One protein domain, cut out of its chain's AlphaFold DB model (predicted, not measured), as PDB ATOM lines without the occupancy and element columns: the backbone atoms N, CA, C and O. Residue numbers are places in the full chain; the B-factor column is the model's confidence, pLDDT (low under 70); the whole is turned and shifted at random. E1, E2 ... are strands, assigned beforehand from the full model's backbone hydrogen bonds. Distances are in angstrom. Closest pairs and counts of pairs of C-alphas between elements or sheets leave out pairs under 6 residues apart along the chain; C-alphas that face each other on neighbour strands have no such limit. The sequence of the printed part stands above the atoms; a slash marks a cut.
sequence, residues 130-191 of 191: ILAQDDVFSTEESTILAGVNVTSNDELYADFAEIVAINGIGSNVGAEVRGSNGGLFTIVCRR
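Overview. This is residues 130 to 191 of the 191 residues of an uncharacterized protein of Oleiphilus sp. HI0066 (UniProt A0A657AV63). There is little regular structure here: a small hairpin of E1 and E2 lies on one side, and a long unnamed loop runs out and back beside it along the longest axis, turning near residues 141 to 142 and again near 158. The 62 printed residues hold no named helix and two strands, E1 then E2, in one antiparallel sheet; the class is all strand, though only 6 residues are in named elements. The whole is elongated, 38 by 24 by 20 A, and only just compact, close to loose, with a radius of gyration of the C-alphas of 12.5 A.

Arrangement. Look first at E1, residues 176 to 178, and E2, residues 184 to 186: this hairpin is antiparallel at 141 degrees, joined by a tight link. C-alphas 178 and 184 face each other at 4.7 A. N 177 and O 185 are within hydrogen-bond range at 2.8 A. Outside it, residues 130 to 131 pair with 155 to 156, antiparallel.

Along the chain. Find C-alpha 176 at (49.353, 20.225, -3.093); E1 runs 6.8 A from there. E2, also 6.8 A, ends at C-alpha 186, (45.482, 22.915, -1.886).

Size, cuts and confidence. The farthest C-alphas, of Ser 142 and Ala 158, are 38.0 A apart. Residues 130 to 175 hold no named element. The printed part has no cut; residues 158 and 191 are under pLDDT 70.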
ATOM      1  N   ILE A 130      31.049  32.559 -17.491       85.44
ATOM      2  CA  ILE A 130      31.696  32.791 -16.200       85.44
ATOM      3  C   ILE A 130      32.796  33.828 -16.408       85.44
ATOM      4  O   ILE A 130      33.702  33.630 -17.223       85.44
ATOM      5  N   LEU A 131      32.755  34.909 -15.631       86.19
ATOM      6  CA  LEU A 131      33.830  35.892 -15.566       86.19
ATOM      7  C   LEU A 131      34.620  35.695 -14.272       86.19
ATOM      8  O   LEU A 131      34.210  36.147 -13.201       86.19
ATOM      9  N   ALA A 132      35.765  35.022 -14.396       89.19
ATOM     10  CA  ALA A 132      36.678  34.810 -13.281       89.19
ATOM     11  C   ALA A 132      37.361  36.121 -12.863       89.19
ATOM     12  O   ALA A 132      37.821  36.889 -13.717       89.19
ATOM     13  N   GLN A 133      37.462  36.362 -11.559       92.62
ATOM     14  CA  GLN A 133      38.134  37.526 -10.989       92.62
ATOM     15  C   GLN A 133      39.306  37.099 -10.106       92.62
ATOM     16  O   GLN A 133      39.196  36.180  -9.303       92.62
ATOM     17  N   ASP A 134      40.433  37.809 -10.212       94.44
ATOM     18  CA  ASP A 134      41.623  37.496  -9.417       94.44
ATOM     19  C   ASP A 134      41.332  37.560  -7.909       94.44
ATOM     20  O   ASP A 134      40.888  38.582  -7.373       94.44
ATOM     21  N   ASP A 135      41.657  36.475  -7.211       93.69
ATOM     22  CA  ASP A 135      41.578  36.413  -5.762       93.69
ATOM     23  C   ASP A 135      42.791  37.040  -5.076       93.69
ATOM     24  O   ASP A 135      43.950  36.803  -5.435       93.69
ATOM     25  N   VAL A 136      42.535  37.744  -3.973       93.62
ATOM     26  CA  VAL A 136      43.585  38.231  -3.076       93.62
ATOM     27  C   VAL A 136      43.267  37.827  -1.643       93.62
ATOM     28  O   VAL A 136      42.297  38.291  -1.046       93.62
ATOM     29  N   PHE A 137      44.145  37.014  -1.058       92.50
ATOM     30  CA  PHE A 137      44.100  36.659   0.357       92.50
ATOM     31  C   PHE A 137      45.427  36.977   1.044       92.50
ATOM     32  O   PHE A 137      46.497  36.925   0.437       92.50
ATOM     33  N   SER A 138      45.361  37.259   2.342       91.81
ATOM     34  CA  SER A 138      46.527  37.478   3.196       91.81
ATOM     35  C   SER A 138      46.396  36.678   4.483       91.81
ATOM     36  O   SER A 138      45.301  36.547   5.026       91.81
ATOM     37  N   THR A 139      47.519  36.191   4.995       93.00
ATOM     38  CA  THR A 139      47.595  35.509   6.285       93.00
ATOM     39  C   THR A 139      48.955  35.781   6.920       93.00
ATOM     40  O   THR A 139      49.911  36.105   6.215       93.00
ATOM     41  N   GLU A 140      49.045  35.664   8.241       93.88
ATOM     42  CA  GLU A 140      50.311  35.805   8.965       93.88
ATOM     43  C   GLU A 140      51.234  34.600   8.729       93.88
ATOM     44  O   GLU A 140      50.796  33.510   8.341       93.88
ATOM     45  N   GLU A 141      52.528  34.754   9.001       90.88
ATOM     46  CA  GLU A 141      53.456  33.630   8.890       90.88
ATOM     47  C   GLU A 141      53.059  32.458   9.802       90.88
ATOM     48  O   GLU A 141      52.536  32.632  10.903       90.88
ATOM     49  N   SER A 142      53.333  31.235   9.342       90.19
ATOM     50  CA  SER A 142      53.039  30.000  10.087       90.19
ATOM     51  C   SER A 142      51.561  29.810  10.466       90.19
ATOM     52  O   SER A 142      51.251  29.055  11.388       90.19
ATOM     53  N   THR A 143      50.641  30.455   9.746       92.38
ATOM     54  CA  THR A 143      49.197  30.247   9.894       92.38
ATOM     55  C   THR A 143      48.623  29.518   8.682       92.38
ATOM     56  O   THR A 143      49.083  29.690   7.554       92.38
ATOM     57  N   ILE A 144      47.624  28.665   8.919       92.69
ATOM     58  CA  ILE A 144      46.886  27.999   7.843       92.69
ATOM     59  C   ILE A 144      45.733  28.914   7.438       92.69
ATOM     60  O   ILE A 144      44.861  29.203   8.257       92.69
ATOM     61  N   LEU A 145      45.699  29.310   6.168       93.75
ATOM     62  CA  LEU A 145      44.525  29.918   5.554       93.75
ATOM     63  C   LEU A 145      43.637  28.801   4.992       93.75
ATOM     64  O   LEU A 145      44.036  28.092   4.073       93.75
ATOM     65  N   ALA A 146      42.447  28.622   5.561       92.69
ATOM     66  CA  ALA A 146      41.513  27.569   5.169       92.69
ATOM     67  C   ALA A 146      40.090  28.111   5.026       92.69
ATOM     68  O   ALA A 146      39.730  29.118   5.631       92.69
ATOM     69  N   GLY A 147      39.268  27.407   4.243       89.31
ATOM     70  CA  GLY A 147      37.851  27.735   4.066       89.31
ATOM     71  C   GLY A 147      37.580  28.973   3.209       89.31
ATOM     72  O   GLY A 147      36.442  29.433   3.173       89.31
ATOM     73  N   VAL A 148      38.597  29.501   2.524       92.75
ATOM     74  CA  VAL A 148      38.417  30.546   1.513       92.75
ATOM     75  C   VAL A 148      37.756  29.964   0.269       92.75
ATOM     76  O   VAL A 148      38.004  28.811  -0.088       92.75
ATOM     77  N   ASN A 149      36.894  30.754  -0.366       91.06
ATOM     78  CA  ASN A 149      36.266  30.386  -1.623       91.06
ATOM     79  C   ASN A 149      36.820  31.263  -2.748       91.06
ATOM     80  O   ASN A 149      36.530  32.456  -2.773       91.06
ATOM     81  N   VAL A 150      37.572  30.643  -3.653       91.75
ATOM     82  CA  VAL A 150      38.191  31.293  -4.819       91.75
ATOM     83  C   VAL A 150      37.210  31.554  -5.964       91.75
ATOM     84  O   VAL A 150      37.585  32.124  -6.966       91.75
ATOM     85  N   THR A 151      35.955  31.107  -5.843       90.44
ATOM     86  CA  THR A 151      34.905  31.408  -6.834       90.44
ATOM     87  C   THR A 151      33.881  32.414  -6.317       90.44
ATOM     88  O   THR A 151      32.819  32.606  -6.901       90.44
ATOM     89  N   SER A 152      34.125  33.016  -5.146       90.06
ATOM     90  CA  SER A 152      33.121  33.859  -4.478       90.06
ATOM     91  C   SER A 152      32.988  35.264  -5.060       90.06
ATOM     92  O   SER A 152      31.953  35.899  -4.870       90.06
ATOM     93  N   ASN A 153      34.037  35.745  -5.718       89.75
ATOM     94  CA  ASN A 153      34.126  37.027  -6.409       89.75
ATOM     95  C   ASN A 153      33.910  36.896  -7.925       89.75
ATOM     96  O   ASN A 153      33.875  37.921  -8.597       89.75
ATOM     97  N   ASP A 154      33.768  35.682  -8.452       90.38
ATOM     98  CA  ASP A 154      33.483  35.462  -9.867       90.38
ATOM     99  C   ASP A 154      32.045  35.885 -10.202       90.38
ATOM    100  O   ASP A 154      31.123  35.716  -9.396       90.38
ATOM    101  N   GLU A 155      31.830  36.421 -11.407       86.88
ATOM    102  CA  GLU A 155      30.475  36.659 -11.916       86.88
ATOM    103  C   GLU A 155      30.009  35.430 -12.695       86.88
ATOM    104  O   GLU A 155      30.606  35.050 -13.705       86.88
ATOM    105  N   LEU A 156      28.939  34.806 -12.204       83.56
ATOM    106  CA  LEU A 156      28.325  33.630 -12.812       83.56
ATOM    107  C   LEU A 156      27.033  34.053 -13.497       83.56
ATOM    108  O   LEU A 156      26.135  34.588 -12.840       83.56
ATOM    109  N   TYR A 157      26.939  33.801 -14.798       75.19
ATOM    110  CA  TYR A 157      25.724  34.064 -15.560       75.19
ATOM    111  C   TYR A 157      24.844  32.807 -15.714       75.19
ATOM    112  O   TYR A 157      23.650  32.964 -15.974       75.19
ATOM    113  N   ALA A 158      25.364  31.612 -15.375       67.75
ATOM    114  CA  ALA A 158      24.571  30.415 -15.074       67.75
ATOM    115  C   ALA A 158      25.180  29.486 -13.997       67.75
ATOM    116  O   ALA A 158      26.207  29.788 -13.387       67.75
ATOM    117  N   ASP A 159      24.418  28.411 -13.737       71.19
ATOM    118  CA  ASP A 159      24.672  27.227 -12.905       71.19
ATOM    119  C   ASP A 159      25.622  27.392 -11.700       71.19
ATOM    120  O   ASP A 159      25.154  27.656 -10.585       71.19
ATOM    121  N   PHE A 160      26.917  27.146 -11.882       75.44
ATOM    122  CA  PHE A 160      27.968  27.139 -10.874       75.44
ATOM    123  C   PHE A 160      29.351  27.135 -11.549       75.44
ATOM    124  O   PHE A 160      29.579  26.445 -12.535       75.44
ATOM    125  N   ALA A 161      30.330  27.832 -10.963       81.81
ATOM    126  CA  ALA A 161      31.725  27.701 -11.387       81.81
ATOM    127  C   ALA A 161      32.402  26.475 -10.760       81.81
ATOM    128  O   ALA A 161      32.346  26.268  -9.543       81.81
ATOM    129  N   GLU A 162      33.133  25.723 -11.585       86.88
ATOM    130  CA  GLU A 162      34.068  24.693 -11.135       86.88
ATOM    131  C   GLU A 162      35.518  25.087 -11.409       86.88
ATOM    132  O   GLU A 162      35.877  25.643 -12.447       86.88
ATOM    133  N   ILE A 163      36.392  24.716 -10.477       91.75
ATOM    134  CA  ILE A 163      37.833  24.883 -10.641       91.75
ATOM    135  C   ILE A 163      38.343  23.721 -11.488       91.75
ATOM    136  O   ILE A 163      38.481  22.600 -10.999       91.75
ATOM    137  N   VAL A 164      38.653  23.996 -12.753       92.94
ATOM    138  CA  VAL A 164      39.063  22.961 -13.718       92.94
ATOM    139  C   VAL A 164      40.573  22.739 -13.789       92.94
ATOM    140  O   VAL A 164      41.020  21.694 -14.259       92.94
ATOM    141  N   ALA A 165      41.381  23.700 -13.331       94.81
ATOM    142  CA  ALA A 165      42.837  23.612 -13.361       94.81
ATOM    143  C   ALA A 165      43.505  24.580 -12.380       94.81
ATOM    144  O   ALA A 165      43.026  25.690 -12.179       94.81
ATOM    145  N   ILE A 166      44.673  24.195 -11.852       95.12
ATOM    146  CA  ILE A 166      45.574  25.090 -11.107       95.12
ATOM    147  C   ILE A 166      46.896  25.188 -11.870       95.12
ATOM    148  O   ILE A 166      47.516  24.165 -12.176       95.12
ATOM    149  N   ASN A 167      47.330  26.413 -12.189       93.25
ATOM    150  CA  ASN A 167      48.464  26.690 -13.087       93.25
ATOM    151  C   ASN A 167      48.316  26.024 -14.472       93.25
ATOM    152  O   ASN A 167      49.283  25.508 -15.029       93.25
ATOM    153  N   GLY A 168      47.087  25.971 -14.998       94.75
ATOM    154  CA  GLY A 168      46.777  25.348 -16.292       94.75
ATOM    155  C   GLY A 168      46.811  23.814 -16.301       94.75
ATOM    156  O   GLY A 168      46.679  23.210 -17.360       94.75
ATOM    157  N   ILE A 169      46.977  23.164 -15.143       96.31
ATOM    158  CA  ILE A 169      47.029  21.702 -15.022       96.31
ATOM    159  C   ILE A 169      45.812  21.212 -14.229       96.31
ATOM    160  O   ILE A 169      45.676  21.504 -13.040       96.31
ATOM    161  N   GLY A 170      44.946  20.421 -14.870       95.50
ATOM    162  CA  GLY A 170      43.735  19.874 -14.240       95.50
ATOM    163  C   GLY A 170      44.014  18.917 -13.082       95.50
ATOM    164  O   GLY A 170      43.359  18.974 -12.048       95.50
ATOM    165  N   SER A 171      45.065  18.096 -13.184       95.75
ATOM    166  CA  SER A 171      45.459  17.174 -12.107       95.75
ATOM    167  C   SER A 171      45.956  17.866 -10.834       95.75
ATOM    168  O   SER A 171      46.122  17.196  -9.819       95.75
ATOM    169  N   ASN A 172      46.196  19.180 -10.871       96.38
ATOM    170  CA  ASN A 172      46.547  19.941  -9.677       96.38
ATOM    171  C   ASN A 172      45.322  20.298  -8.822       96.38
ATOM    172  O   ASN A 172      45.491  20.692  -7.669       96.38
ATOM    173  N   VAL A 173      44.098  20.172  -9.348       95.50
ATOM    174  CA  VAL A 173      42.878  20.401  -8.567       95.50
ATOM    175  C   VAL A 173      42.798  19.344  -7.463       95.50
ATOM    176  O   VAL A 173      42.755  18.143  -7.718       95.50
ATOM    177  N   GLY A 174      42.821  19.805  -6.217       94.88
ATOM    178  CA  GLY A 174      42.870  18.988  -5.008       94.88
ATOM    179  C   GLY A 174      44.244  18.419  -4.645       94.88
ATOM    180  O   GLY A 174      44.347  17.739  -3.624       94.88
ATOM    181  N   ALA A 175      45.292  18.707  -5.420       95.69
ATOM    182  CA  ALA A 175      46.670  18.360  -5.078       95.69
ATOM    183  C   ALA A 175      47.378  19.515  -4.352       95.69
ATOM    184  O   ALA A 175      46.978  20.674  -4.462       95.69
ATOM    185  N   GLU A 176      48.461  19.200  -3.636       96.88
ATOM    186  CA  GLU A 176      49.353  20.225  -3.093       96.88
ATOM    187  C   GLU A 176      50.194  20.850  -4.213       96.88
ATOM    188  O   GLU A 176      50.942  20.168  -4.918       96.88
ATOM    189  N   VAL A 177      50.111  22.171  -4.347       96.75
ATOM    190  CA  VAL A 177      50.861  22.974  -5.313       96.75
ATOM    191  C   VAL A 177      51.737  23.971  -4.559       96.75
ATOM    192  O   VAL A 177      51.288  24.655  -3.641       96.75
ATOM    193  N   ARG A 178      53.013  24.073  -4.938       95.25
ATOM    194  CA  ARG A 178      53.928  25.066  -4.357       95.25
ATOM    195  C   ARG A 178      53.598  26.471  -4.853       95.25
ATOM    196  O   ARG A 178      53.486  26.684  -6.058       95.25
ATOM    197  N   GLY A 179      53.531  27.425  -3.928       92.50
ATOM    198  CA  GLY A 179      53.407  28.840  -4.268       92.50
ATOM    199  C   GLY A 179      54.677  29.402  -4.905       92.50
ATOM    200  O   GLY A 179      55.786  28.907  -4.676       92.50
ATOM    201  N   SER A 180      54.516  30.478  -5.675       93.44
ATOM    202  CA  SER A 180      55.608  31.161  -6.385       93.44
ATOM    203  C   SER A 180      56.709  31.686  -5.454       93.44
ATOM    204  O   SER A 180      57.876  31.690  -5.837       93.44
ATOM    205  N   ASN A 181      56.358  32.053  -4.218       92.31
ATOM    206  CA  ASN A 181      57.281  32.524  -3.179       92.31
ATOM    207  C   ASN A 181      57.381  31.559  -1.978       92.31
ATOM    208  O   ASN A 181      57.761  31.961  -0.881       92.31
ATOM    209  N   GLY A 182      57.042  30.280  -2.172       88.81
ATOM    210  CA  GLY A 182      56.940  29.288  -1.098       88.81
ATOM    211  C   GLY A 182      55.499  29.060  -0.629       88.81
ATOM    212  O   GLY A 182      54.550  29.543  -1.240       88.81
ATOM    213  N   GLY A 183      55.341  28.269   0.435       90.56
ATOM    214  CA  GLY A 183      54.034  27.768   0.875       90.56
ATOM    215  C   GLY A 183      53.505  26.613   0.014       90.56
ATOM    216  O   GLY A 183      53.982  26.367  -1.099       90.56
ATOM    217  N   LEU A 184      52.538  25.881   0.564       93.81
ATOM    218  CA  LEU A 184      51.784  24.836  -0.127       93.81
ATOM    219  C   LEU A 184      50.318  25.256  -0.178       93.81
ATOM    220  O   LEU A 184      49.771  25.724   0.819       93.81
ATOM    221  N   PHE A 185      49.711  25.087  -1.344       94.88
ATOM    222  CA  PHE A 185      48.325  25.415  -1.628       94.88
ATOM    223  C   PHE A 185      47.598  24.138  -2.002       94.88
ATOM    224  O   PHE A 185      48.087  23.373  -2.828       94.88
ATOM    225  N   THR A 186      46.409  23.954  -1.446       94.88
ATOM    226  CA  THR A 186      45.482  22.915  -1.886       94.88
ATOM    227  C   THR A 186      44.176  23.603  -2.216       94.88
ATOM    228  O   THR A 186      43.500  24.117  -1.328       94.88
ATOM    229  N   ILE A 187      43.839  23.637  -3.501       94.38
ATOM    230  CA  ILE A 187      42.607  24.243  -4.001       94.38
ATOM    231  C   ILE A 187      41.740  23.108  -4.533       94.38
ATOM    232  O   ILE A 187      42.168  22.362  -5.409       94.38
ATOM    233  N   VAL A 188      40.548  22.943  -3.964       92.19
ATOM    234  CA  VAL A 188      39.624  21.844  -4.274       92.19
ATOM    235  C   VAL A 188      38.376  22.381  -4.960       92.19
ATOM    236  O   VAL A 188      37.913  23.469  -4.625       92.19
ATOM    237  N   CYS A 189      37.788  21.590  -5.855       85.06
ATOM    238  CA  CYS A 189      36.428  21.853  -6.309       85.06
ATOM    239  C   CYS A 189      35.451  21.588  -5.157       85.06
ATOM    240  O   CYS A 189      35.561  20.573  -4.457       85.06
ATOM    241  N   ARG A 190      34.494  22.493  -4.949       70.38
ATOM    242  CA  ARG A 190      33.401  22.277  -4.001       70.38
ATOM    243  C   ARG A 190      32.316  21.480  -4.729       70.38
ATOM    244  O   ARG A 190      31.906  21.889  -5.805       70.38
ATOM    245  N   ARG A 191      31.918  20.330  -4.180       58.62
ATOM    246  CA  ARG A 191      30.691  19.631  -4.601       58.62
ATOM    247  C   ARG A 191      29.479  20.218  -3.900       58.62
ATOM    248  O   ARG A 191      29.657  20.677  -2.745       58.62
TER     249      ARG A 191